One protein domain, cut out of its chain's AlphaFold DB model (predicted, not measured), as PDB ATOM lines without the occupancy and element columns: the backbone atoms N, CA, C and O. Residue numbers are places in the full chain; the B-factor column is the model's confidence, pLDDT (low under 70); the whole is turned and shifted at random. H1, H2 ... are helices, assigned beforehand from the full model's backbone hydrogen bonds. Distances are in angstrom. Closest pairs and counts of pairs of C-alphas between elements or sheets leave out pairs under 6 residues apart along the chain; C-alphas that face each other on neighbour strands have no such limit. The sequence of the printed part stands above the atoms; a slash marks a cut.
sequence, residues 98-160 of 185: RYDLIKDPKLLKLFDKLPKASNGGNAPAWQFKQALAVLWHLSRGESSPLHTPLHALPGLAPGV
ATOM      1  N   ARG A  98      22.883 -46.658  15.406       91.56
ATOM      2  CA  ARG A  98      21.813 -47.573  15.011       91.56
ATOM      3  C   ARG A  98      20.995 -48.030  16.209       91.56
ATOM      4  O   ARG A  98      21.538 -48.524  17.194       91.56
ATOM      5  N   TYR A  99      19.675 -47.917  16.104       89.19
ATOM      6  CA  TYR A  99      18.771 -48.323  17.182       89.19
ATOM      7  C   TYR A  99      18.703 -49.850  17.372       89.19
ATOM      8  O   TYR A  99      18.411 -50.310  18.471       89.19
ATOM      9  N   ASP A 100      18.974 -50.648  16.334       90.31
ATOM     10  CA  ASP A 100      18.907 -52.118  16.382       90.31
ATOM     11  C   ASP A 100      20.105 -52.763  17.103       90.31
ATOM     12  O   ASP A 100      20.032 -53.911  17.566       90.31
ATOM     13  N   LEU A 101      21.187 -51.999  17.266       88.94
ATOM     14  CA  LEU A 101      22.346 -52.380  18.070       88.94
ATOM     15  C   LEU A 101      22.128 -52.162  19.571       88.94
ATOM     16  O   LEU A 101      22.863 -52.732  20.377       88.94
ATOM     17  N   ILE A 102      21.108 -51.399  19.971       89.19
ATOM     18  CA  ILE A 102      20.836 -51.152  21.386       89.19
ATOM     19  C   ILE A 102      20.107 -52.356  21.986       89.19
ATOM     20  O   ILE A 102      19.017 -52.727  21.556       89.19
ATOM     21  N   LYS A 103      20.722 -52.970  23.003       91.94
ATOM     22  CA  LYS A 103      20.187 -54.139  23.727       91.94
ATOM     23  C   LYS A 103      19.656 -53.804  25.124       91.94
ATOM     24  O   LYS A 103      19.381 -54.704  25.909       91.94
ATOM     25  N   ASP A 104      19.521 -52.518  25.444       93.06
ATOM     26  CA  ASP A 104      18.990 -52.065  26.731       93.06
ATOM     27  C   ASP A 104      17.492 -52.415  26.851       93.06
ATOM     28  O   ASP A 104      16.678 -51.883  26.088       93.06
ATOM     29  N   PRO A 105      17.086 -53.267  27.812       94.19
ATOM     30  CA  PRO A 105      15.702 -53.715  27.927       94.19
ATOM     31  C   PRO A 105      14.725 -52.578  28.257       94.19
ATOM     32  O   PRO A 105      13.547 -52.672  27.909       94.19
ATOM     33  N   LYS A 106      15.170 -51.499  28.915       92.88
ATOM     34  CA  LYS A 106      14.313 -50.338  29.196       92.88
ATOM     35  C   LYS A 106      14.037 -49.552  27.919       92.88
ATOM     36  O   LYS A 106      12.894 -49.160  27.695       92.88
ATOM     37  N   LEU A 107      15.052 -49.364  27.074       91.62
ATOM     38  CA  LEU A 107      14.883 -48.673  25.794       91.62
ATOM     39  C   LEU A 107      14.029 -49.492  24.821       91.62
ATOM     40  O   LEU A 107      13.156 -48.936  24.162       91.62
ATOM     41  N   LEU A 108      14.216 -50.814  24.786       92.62
ATOM     42  CA  LEU A 108      13.389 -51.701  23.965       92.62
ATOM     43  C   LEU A 108      11.902 -51.598  24.348       92.62
ATOM     44  O   LEU A 108      11.065 -51.407  23.473       92.62
ATOM     45  N   LYS A 109      11.578 -51.577  25.649       93.50
ATOM     46  CA  LYS A 109      10.200 -51.336  26.126       93.50
ATOM     47  C   LYS A 109       9.649 -49.964  25.730       93.50
ATOM     48  O   LYS A 109       8.437 -49.810  25.600       93.50
ATOM     49  N   LEU A 110      10.506 -48.950  25.592       92.25
ATOM     50  CA  LEU A 110      10.090 -47.633  25.105       92.25
ATOM     51  C   LEU A 110       9.804 -47.657  23.602       92.25
ATOM     52  O   LEU A 110       8.858 -47.003  23.172       92.25
ATOM     53  N   PHE A 111      10.553 -48.435  22.813       90.50
ATOM     54  CA  PHE A 111      10.294 -48.583  21.379       90.50
ATOM     55  C   PHE A 111       8.906 -49.151  21.077       90.50
ATOM     56  O   PHE A 111       8.299 -48.734  20.092       90.50
ATOM     57  N   ASP A 112       8.383 -50.022  21.939       89.38
ATOM     58  CA  ASP A 112       7.034 -50.587  21.802       89.38
ATOM     59  C   ASP A 112       5.921 -49.566  22.086       89.38
ATOM     60  O   ASP A 112       4.775 -49.758  21.682       89.38
ATOM     61  N   LYS A 113       6.252 -48.463  22.769       91.00
ATOM     62  CA  LYS A 113       5.320 -47.374  23.102       91.00
ATOM     63  C   LYS A 113       5.370 -46.211  22.113       91.00
ATOM     64  O   LYS A 113       4.618 -45.251  22.271       91.00
ATOM     65  N   LEU A 114       6.272 -46.255  21.134       88.81
ATOM     66  CA  LEU A 114       6.407 -45.190  20.149       88.81
ATOM     67  C   LEU A 114       5.197 -45.145  19.203       88.81
ATOM     68  O   LEU A 114       4.636 -46.196  18.876       88.81
ATOM     69  N   PRO A 115       4.829 -43.954  18.695       86.25
ATOM     70  CA  PRO A 115       3.795 -43.830  17.678       86.25
ATOM     71  C   PRO A 115       4.087 -44.715  16.462       86.25
ATOM     72  O   PRO A 115       5.223 -44.795  15.975       86.25
ATOM     73  N   LYS A 116       3.041 -45.374  15.961       84.56
ATOM     74  CA  LYS A 116       3.100 -46.136  14.711       84.56
ATOM     75  C   LYS A 116       3.284 -45.187  13.529       84.56
ATOM     76  O   LYS A 116       2.851 -44.036  13.576       84.56
ATOM     77  N   ALA A 117       3.952 -45.659  12.482       78.94
ATOM     78  CA  ALA A 117       4.119 -44.877  11.264       78.94
ATOM     79  C   ALA A 117       2.764 -44.639  10.569       78.94
ATOM     80  O   ALA A 117       1.893 -45.508  10.572       78.94
ATOM     81  N   SER A 118       2.589 -43.467   9.951       68.88
ATOM     82  CA  SER A 118       1.340 -43.081   9.274       68.88
ATOM     83  C   SER A 118       1.045 -43.896   8.010       68.88
ATOM     84  O   SER A 118      -0.101 -43.974   7.580       68.88
ATOM     85  N   ASN A 119       2.050 -44.550   7.427       75.25
ATOM     86  CA  ASN A 119       1.952 -45.308   6.177       75.25
ATOM     87  C   ASN A 119       1.342 -46.719   6.332       75.25
ATOM     88  O   ASN A 119       1.670 -47.619   5.561       75.25
ATOM     89  N   GLY A 120       0.478 -46.937   7.329       62.38
ATOM     90  CA  GLY A 120      -0.280 -48.185   7.499       62.38
ATOM     91  C   GLY A 120       0.521 -49.378   8.036       62.38
ATOM     92  O   GLY A 120      -0.023 -50.471   8.183       62.38
ATOM     93  N   GLY A 121       1.800 -49.193   8.367       71.25
ATOM     94  CA  GLY A 121       2.605 -50.221   9.018       71.25
ATOM     95  C   GLY A 121       2.319 -50.311  10.519       71.25
ATOM     96  O   GLY A 121       2.264 -49.304  11.216       71.25
ATOM     97  N   ASN A 122       2.245 -51.530  11.063       74.62
ATOM     98  CA  ASN A 122       2.206 -51.748  12.520       74.62
ATOM     99  C   ASN A 122       3.555 -51.449  13.213       74.62
ATOM    100  O   ASN A 122       3.663 -51.567  14.433       74.62
ATOM    101  N   ALA A 123       4.584 -51.081  12.444       75.44
ATOM    102  CA  ALA A 123       5.899 -50.741  12.958       75.44
ATOM    103  C   ALA A 123       5.920 -49.311  13.538       75.44
ATOM    104  O   ALA A 123       5.329 -48.397  12.952       75.44
ATOM    105  N   PRO A 124       6.637 -49.078  14.654       76.38
ATOM    106  CA  PRO A 124       6.854 -47.727  15.159       76.38
ATOM    107  C   PRO A 124       7.640 -46.899  14.146       76.38
ATOM    108  O   PRO A 124       8.530 -47.441  13.479       76.38
ATOM    109  N   ALA A 125       7.350 -45.599  14.050       82.88
ATOM    110  CA  ALA A 125       8.044 -44.742  13.094       82.88
ATOM    111  C   ALA A 125       9.553 -44.748  13.391       82.88
ATOM    112  O   ALA A 125       9.999 -44.451  14.505       82.88
ATOM    113  N   TRP A 126      10.346 -45.146  12.396       85.31
ATOM    114  CA  TRP A 126      11.776 -45.414  12.565       85.31
ATOM    115  C   TRP A 126      12.550 -44.173  13.032       85.31
ATOM    116  O   TRP A 126      13.540 -44.303  13.751       85.31
ATOM    117  N   GLN A 127      12.065 -42.973  12.696       86.25
ATOM    118  CA  GLN A 127      12.646 -41.700  13.114       86.25
ATOM    119  C   GLN A 127      12.622 -41.540  14.639       86.25
ATOM    120  O   GLN A 127      13.615 -41.109  15.221       86.25
ATOM    121  N   PHE A 128      11.537 -41.951  15.308       89.38
ATOM    122  CA  PHE A 128      11.453 -41.891  16.769       89.38
ATOM    123  C   PHE A 128      12.419 -42.872  17.438       89.38
ATOM    124  O   PHE A 128      13.041 -42.528  18.441       89.38
ATOM    125  N   LYS A 129      12.603 -44.071  16.864       90.50
ATOM    126  CA  LYS A 129      13.608 -45.031  17.355       90.50
ATOM    127  C   LYS A 129      15.016 -44.459  17.241       90.50
ATOM    128  O   LYS A 129      15.798 -44.566  18.181       90.50
ATOM    129  N   GLN A 130      15.320 -43.816  16.113       92.00
ATOM    130  CA  GLN A 130      16.614 -43.181  15.889       92.00
ATOM    131  C   GLN A 130      16.844 -42.000  16.842       92.00
ATOM    132  O   GLN A 130      17.917 -41.894  17.429       92.00
ATOM    133  N   ALA A 131      15.837 -41.149  17.055       91.19
ATOM    134  CA  ALA A 131      15.920 -40.037  17.999       91.19
ATOM    135  C   ALA A 131      16.145 -40.527  19.440       91.19
ATOM    136  O   ALA A 131      17.026 -40.032  20.139       91.19
ATOM    137  N   LEU A 132      15.412 -41.560  19.869       93.31
ATOM    138  CA  LEU A 132      15.633 -42.190  21.171       93.31
ATOM    139  C   LEU A 132      17.021 -42.828  21.288       93.31
ATOM    140  O   LEU A 132      17.621 -42.755  22.356       93.31
ATOM    141  N   ALA A 133      17.558 -43.416  20.214       93.62
ATOM    142  CA  ALA A 133      18.926 -43.924  20.204       93.62
ATOM    143  C   ALA A 133      19.949 -42.800  20.451       93.62
ATOM    144  O   ALA A 133      20.847 -42.972  21.273       93.62
ATOM    145  N   VAL A 134      19.780 -41.631  19.817       93.75
ATOM    146  CA  VAL A 134      20.616 -40.442  20.085       93.75
ATOM    147  C   VAL A 134      20.535 -40.048  21.556       93.75
ATOM    148  O   VAL A 134      21.568 -39.940  22.212       93.75
ATOM    149  N   LEU A 135      19.322 -39.884  22.091       93.81
ATOM    150  CA  LEU A 135      19.114 -39.484  23.486       93.81
ATOM    151  C   LEU A 135      19.706 -40.497  24.470       93.81
ATOM    152  O   LEU A 135      20.330 -40.108  25.454       93.81
ATOM    153  N   TRP A 136      19.570 -41.792  24.186       94.94
ATOM    154  CA  TRP A 136      20.168 -42.850  24.994       94.94
ATOM    155  C   TRP A 136      21.696 -42.742  25.011       94.94
ATOM    156  O   TRP A 136      22.297 -42.752  26.085       94.94
ATOM    157  N   HIS A 137      22.333 -42.550  23.853       94.69
ATOM    158  CA  HIS A 137      23.781 -42.348  23.783       94.69
ATOM    159  C   HIS A 137      24.238 -41.048  24.464       94.69
ATOM    160  O   HIS A 137      25.264 -41.069  25.143       94.69
ATOM    161  N   LEU A 138      23.486 -39.948  24.341       93.94
ATOM    162  CA  LEU A 138      23.775 -38.684  25.031       93.94
ATOM    163  C   LEU A 138      23.674 -38.832  26.554       93.94
ATOM    164  O   LEU A 138      24.561 -38.381  27.273       93.94
ATOM    165  N   SER A 139      22.646 -39.526  27.050       94.88
ATOM    166  CA  SER A 139      22.434 -39.738  28.492       94.88
ATOM    167  C   SER A 139      23.559 -40.524  29.174       94.88
ATOM    168  O   SER A 139      23.724 -40.450  30.389       94.88
ATOM    169  N   ARG A 140      24.353 -41.268  28.396       94.25
ATOM    170  CA  ARG A 140      25.506 -42.038  28.878       94.25
ATOM    171  C   ARG A 140      26.803 -41.228  28.946       94.25
ATOM    172  O   ARG A 140      27.792 -41.747  29.463       94.25
ATOM    173  N   GLY A 141      26.825 -40.007  28.408       94.19
ATOM    174  CA  GLY A 141      28.020 -39.166  28.361       94.19
ATOM    175  C   GLY A 141      29.215 -39.886  27.730       94.19
ATOM    176  O   GLY A 141      29.065 -40.619  26.750       94.19
ATOM    177  N   GLU A 142      30.394 -39.722  28.329       94.12
ATOM    178  CA  GLU A 142      31.669 -40.295  27.864       94.12
ATOM    179  C   GLU A 142      31.691 -41.830  27.824       94.12
ATOM    180  O   GLU A 142      32.480 -42.428  27.098       94.12
ATOM    181  N   SER A 143      30.788 -42.497  28.553       93.69
ATOM    182  CA  SER A 143      30.663 -43.962  28.517       93.69
ATOM    183  C   SER A 143      29.980 -44.481  27.244       93.69
ATOM    184  O   SER A 143      29.785 -45.692  27.089       93.69
ATOM    185  N   SER A 144      29.528 -43.587  26.363       93.75
ATOM    186  CA  SER A 144      28.970 -43.921  25.058       93.75
ATOM    187  C   SER A 144      30.079 -44.014  24.004       93.75
ATOM    188  O   SER A 144      30.829 -43.052  23.840       93.75
ATOM    189  N   PRO A 145      30.135 -45.083  23.184       92.88
ATOM    190  CA  PRO A 145      31.079 -45.147  22.066       92.88
ATOM    191  C   PRO A 145      30.815 -44.064  21.011       92.88
ATOM    192  O   PRO A 145      31.683 -43.776  20.199       92.88
ATOM    193  N   LEU A 146      29.628 -43.449  21.023       94.94
ATOM    194  CA  LEU A 146      29.245 -42.370  20.117       94.94
ATOM    195  C   LEU A 146      29.354 -40.986  20.765       94.94
ATOM    196  O   LEU A 146      28.873 -40.017  20.190       94.94
ATOM    197  N   HIS A 147      29.960 -40.862  21.949       93.38
ATOM    198  CA  HIS A 147      30.070 -39.576  22.638       93.38
ATOM    199  C   HIS A 147      30.739 -38.507  21.757       93.38
ATOM    200  O   HIS A 147      30.123 -37.490  21.446       93.38
ATOM    201  N   THR A 148      31.954 -38.777  21.275       92.38
ATOM    202  CA  THR A 148      32.715 -37.846  20.430       92.38
ATOM    203  C   THR A 148      31.959 -37.415  19.167       92.38
ATOM    204  O   THR A 148      31.808 -36.209  18.968       92.38
ATOM    205  N   PRO A 149      31.432 -38.326  18.320       91.75
ATOM    206  CA  PRO A 149      30.722 -37.902  17.116       91.75
ATOM    207  C   PRO A 149      29.400 -37.188  17.408       91.75
ATOM    208  O   PRO A 149      29.044 -36.278  16.666       91.75
ATOM    209  N   LEU A 150      28.682 -37.534  18.485       92.62
ATOM    210  CA  LEU A 150      27.439 -36.841  18.843       92.62
ATOM    211  C   LEU A 150      27.687 -35.396  19.285       92.62
ATOM    212  O   LEU A 150      26.910 -34.515  18.927       92.62
ATOM    213  N   HIS A 151      28.786 -35.132  19.994       89.12
ATOM    214  CA  HIS A 151      29.179 -33.770  20.370       89.12
ATOM    215  C   HIS A 151      29.666 -32.921  19.191       89.12
ATOM    216  O   HIS A 151      29.701 -31.700  19.305       89.12
ATOM    217  N   ALA A 152      30.002 -33.542  18.059       87.12
ATOM    218  CA  ALA A 152      30.326 -32.838  16.823       87.12
ATOM    219  C   ALA A 152      29.082 -32.504  15.972       87.12
ATOM    220  O   ALA A 152      29.203 -31.810  14.960       87.12
ATOM    221  N   LEU A 153      27.886 -32.983  16.347       85.69
ATOM    222  CA  LEU A 153      26.671 -32.744  15.568       85.69
ATOM    223  C   LEU A 153      26.194 -31.284  15.664       85.69
ATOM    224  O   LEU A 153      26.226 -30.677  16.743       85.69
ATOM    225  N   PRO A 154      25.659 -30.725  14.562       80.00
ATOM    226  CA  PRO A 154      25.020 -29.418  14.592       80.00
ATOM    227  C   PRO A 154      23.838 -29.364  15.565       80.00
ATOM    228  O   PRO A 154      23.045 -30.299  15.640       80.00
ATOM    229  N   GLY A 155      23.719 -28.263  16.306       79.88
ATOM    230  CA  GLY A 155      22.683 -28.056  17.324       79.88
ATOM    231  C   GLY A 155      22.955 -28.730  18.675       79.88
ATOM    232  O   GLY A 155      22.318 -28.360  19.656       79.88
ATOM    233  N   LEU A 156      23.903 -29.675  18.751       79.00
ATOM    234  CA  LEU A 156      24.402 -30.235  20.017       79.00
ATOM    235  C   LEU A 156      25.746 -29.621  20.421       79.00
ATOM    236  O   LEU A 156      26.008 -29.422  21.606       79.00
ATOM    237  N   ALA A 157      26.591 -29.303  19.440       77.44
ATOM    238  CA  ALA A 157      27.836 -28.588  19.672       77.44
ATOM    239  C   ALA A 157      27.566 -27.137  20.142       77.44
ATOM    240  O   ALA A 157      26.728 -26.448  19.544       77.44
ATOM    241  N   PRO A 158      28.289 -26.632  21.162       70.56
ATOM    242  CA  PRO A 158      28.190 -25.239  21.592       70.56
ATOM    243  C   PRO A 158      28.402 -24.259  20.429       70.56
ATOM    244  O   PRO A 158      29.311 -24.431  19.620       70.56
ATOM    245  N   GLY A 159      27.564 -23.222  20.346       71.31
ATOM    246  CA  GLY A 159      27.674 -22.179  19.319       71.31
ATOM    247  C   GLY A 159      27.176 -22.579  17.926       71.31
ATOM    248  O   GLY A 159      27.311 -21.795  16.988       71.31
ATOM    249  N   VAL A 160      26.584 -23.768  17.761       62.06
ATOM    250  CA  VAL A 160      25.979 -24.177  16.488       62.06
ATOM    251  C   VAL A 160      24.476 -23.911  16.518       62.06
ATOM    252  O   VAL A 160      23.814 -24.398  17.433       62.06
TER     253      VAL A 160
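Overview. This is residues 98 to 160 of the 185 residues of the protein "Hypothetical protein" of Dunaliella tertiolecta (UniProt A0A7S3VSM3). A single long helix, H2, runs through the middle of a loose, lengthened body, with a short helix, H1, beside its first half and a very short one, H3, near its last part. Residues 116 to 123 of the loop between H1 and H2 reach beyond the first end of H2, and residues 152 to 160 make a tail past H3. The printed part has 63 residues with three named helices, in the order H1, H2, H3, and no named strand; the class is all helix, though named helices hold 26 of the 63 residues, under half. The whole is loose, with a radius of gyration of the C-alphas of 13.3 A, and only just elongated, with spans of 39 by 26 by 14 A.

Along the chain. The printed part begins at Arg 98, whose C-alpha is at (21.813, -47.573, 15.011). H1 is residues 105 to 111, from C-alpha 105 at (15.702, -53.715, 27.927), and measures 9.9 A from first to last C-alpha. Residues 112 to 125 hold no named element. H2, the longest helix, is residues 126 to 139 and measures 20.0 A, from C-alpha 126 at (11.776, -45.414, 12.565) to C-alpha 139 at (22.434, -39.738, 28.492). H3 is residues 147 to 151, 6.3 A long, and ends with C-alpha 151 at (29.179, -33.770, 20.370).

Arrangement. H1 and H2 form a helical hairpin and only just touch, with 3 pairs of C-alphas within 8 A. Their closest C-alphas are those of Phe 111 and Lys 129, 6.3 A apart. They run opposite ways at a steep tilt of 38 degrees. H2 touches H3 with residues 134 to 138 alone. The closest C-alphas of these two helices are those of Leu 138 and His 147, 6.8 A apart, and their centres are 13.3 A apart. H1 and H3 are apart. In H1, H2 and H3 every O i to N i+4 pair is within hydrogen-bond range.

Size, cuts and confidence. The two C-alphas farthest apart are those of Gly 120 and Gly 159, at 40.0 A, while the first and last printed C-alphas, Arg 98 and Val 160, are 23.8 A apart. The printed part has no cut. The link from H1 to H2 is long, with 14 residues whose C-alphas lie 12 to 23 A from the mean of the C-alphas; the link from H2 to H3 is short, with 7 residues. The mean pLDDT of the printed part is 87.1, and residues 118, 120 and 160 are under 70.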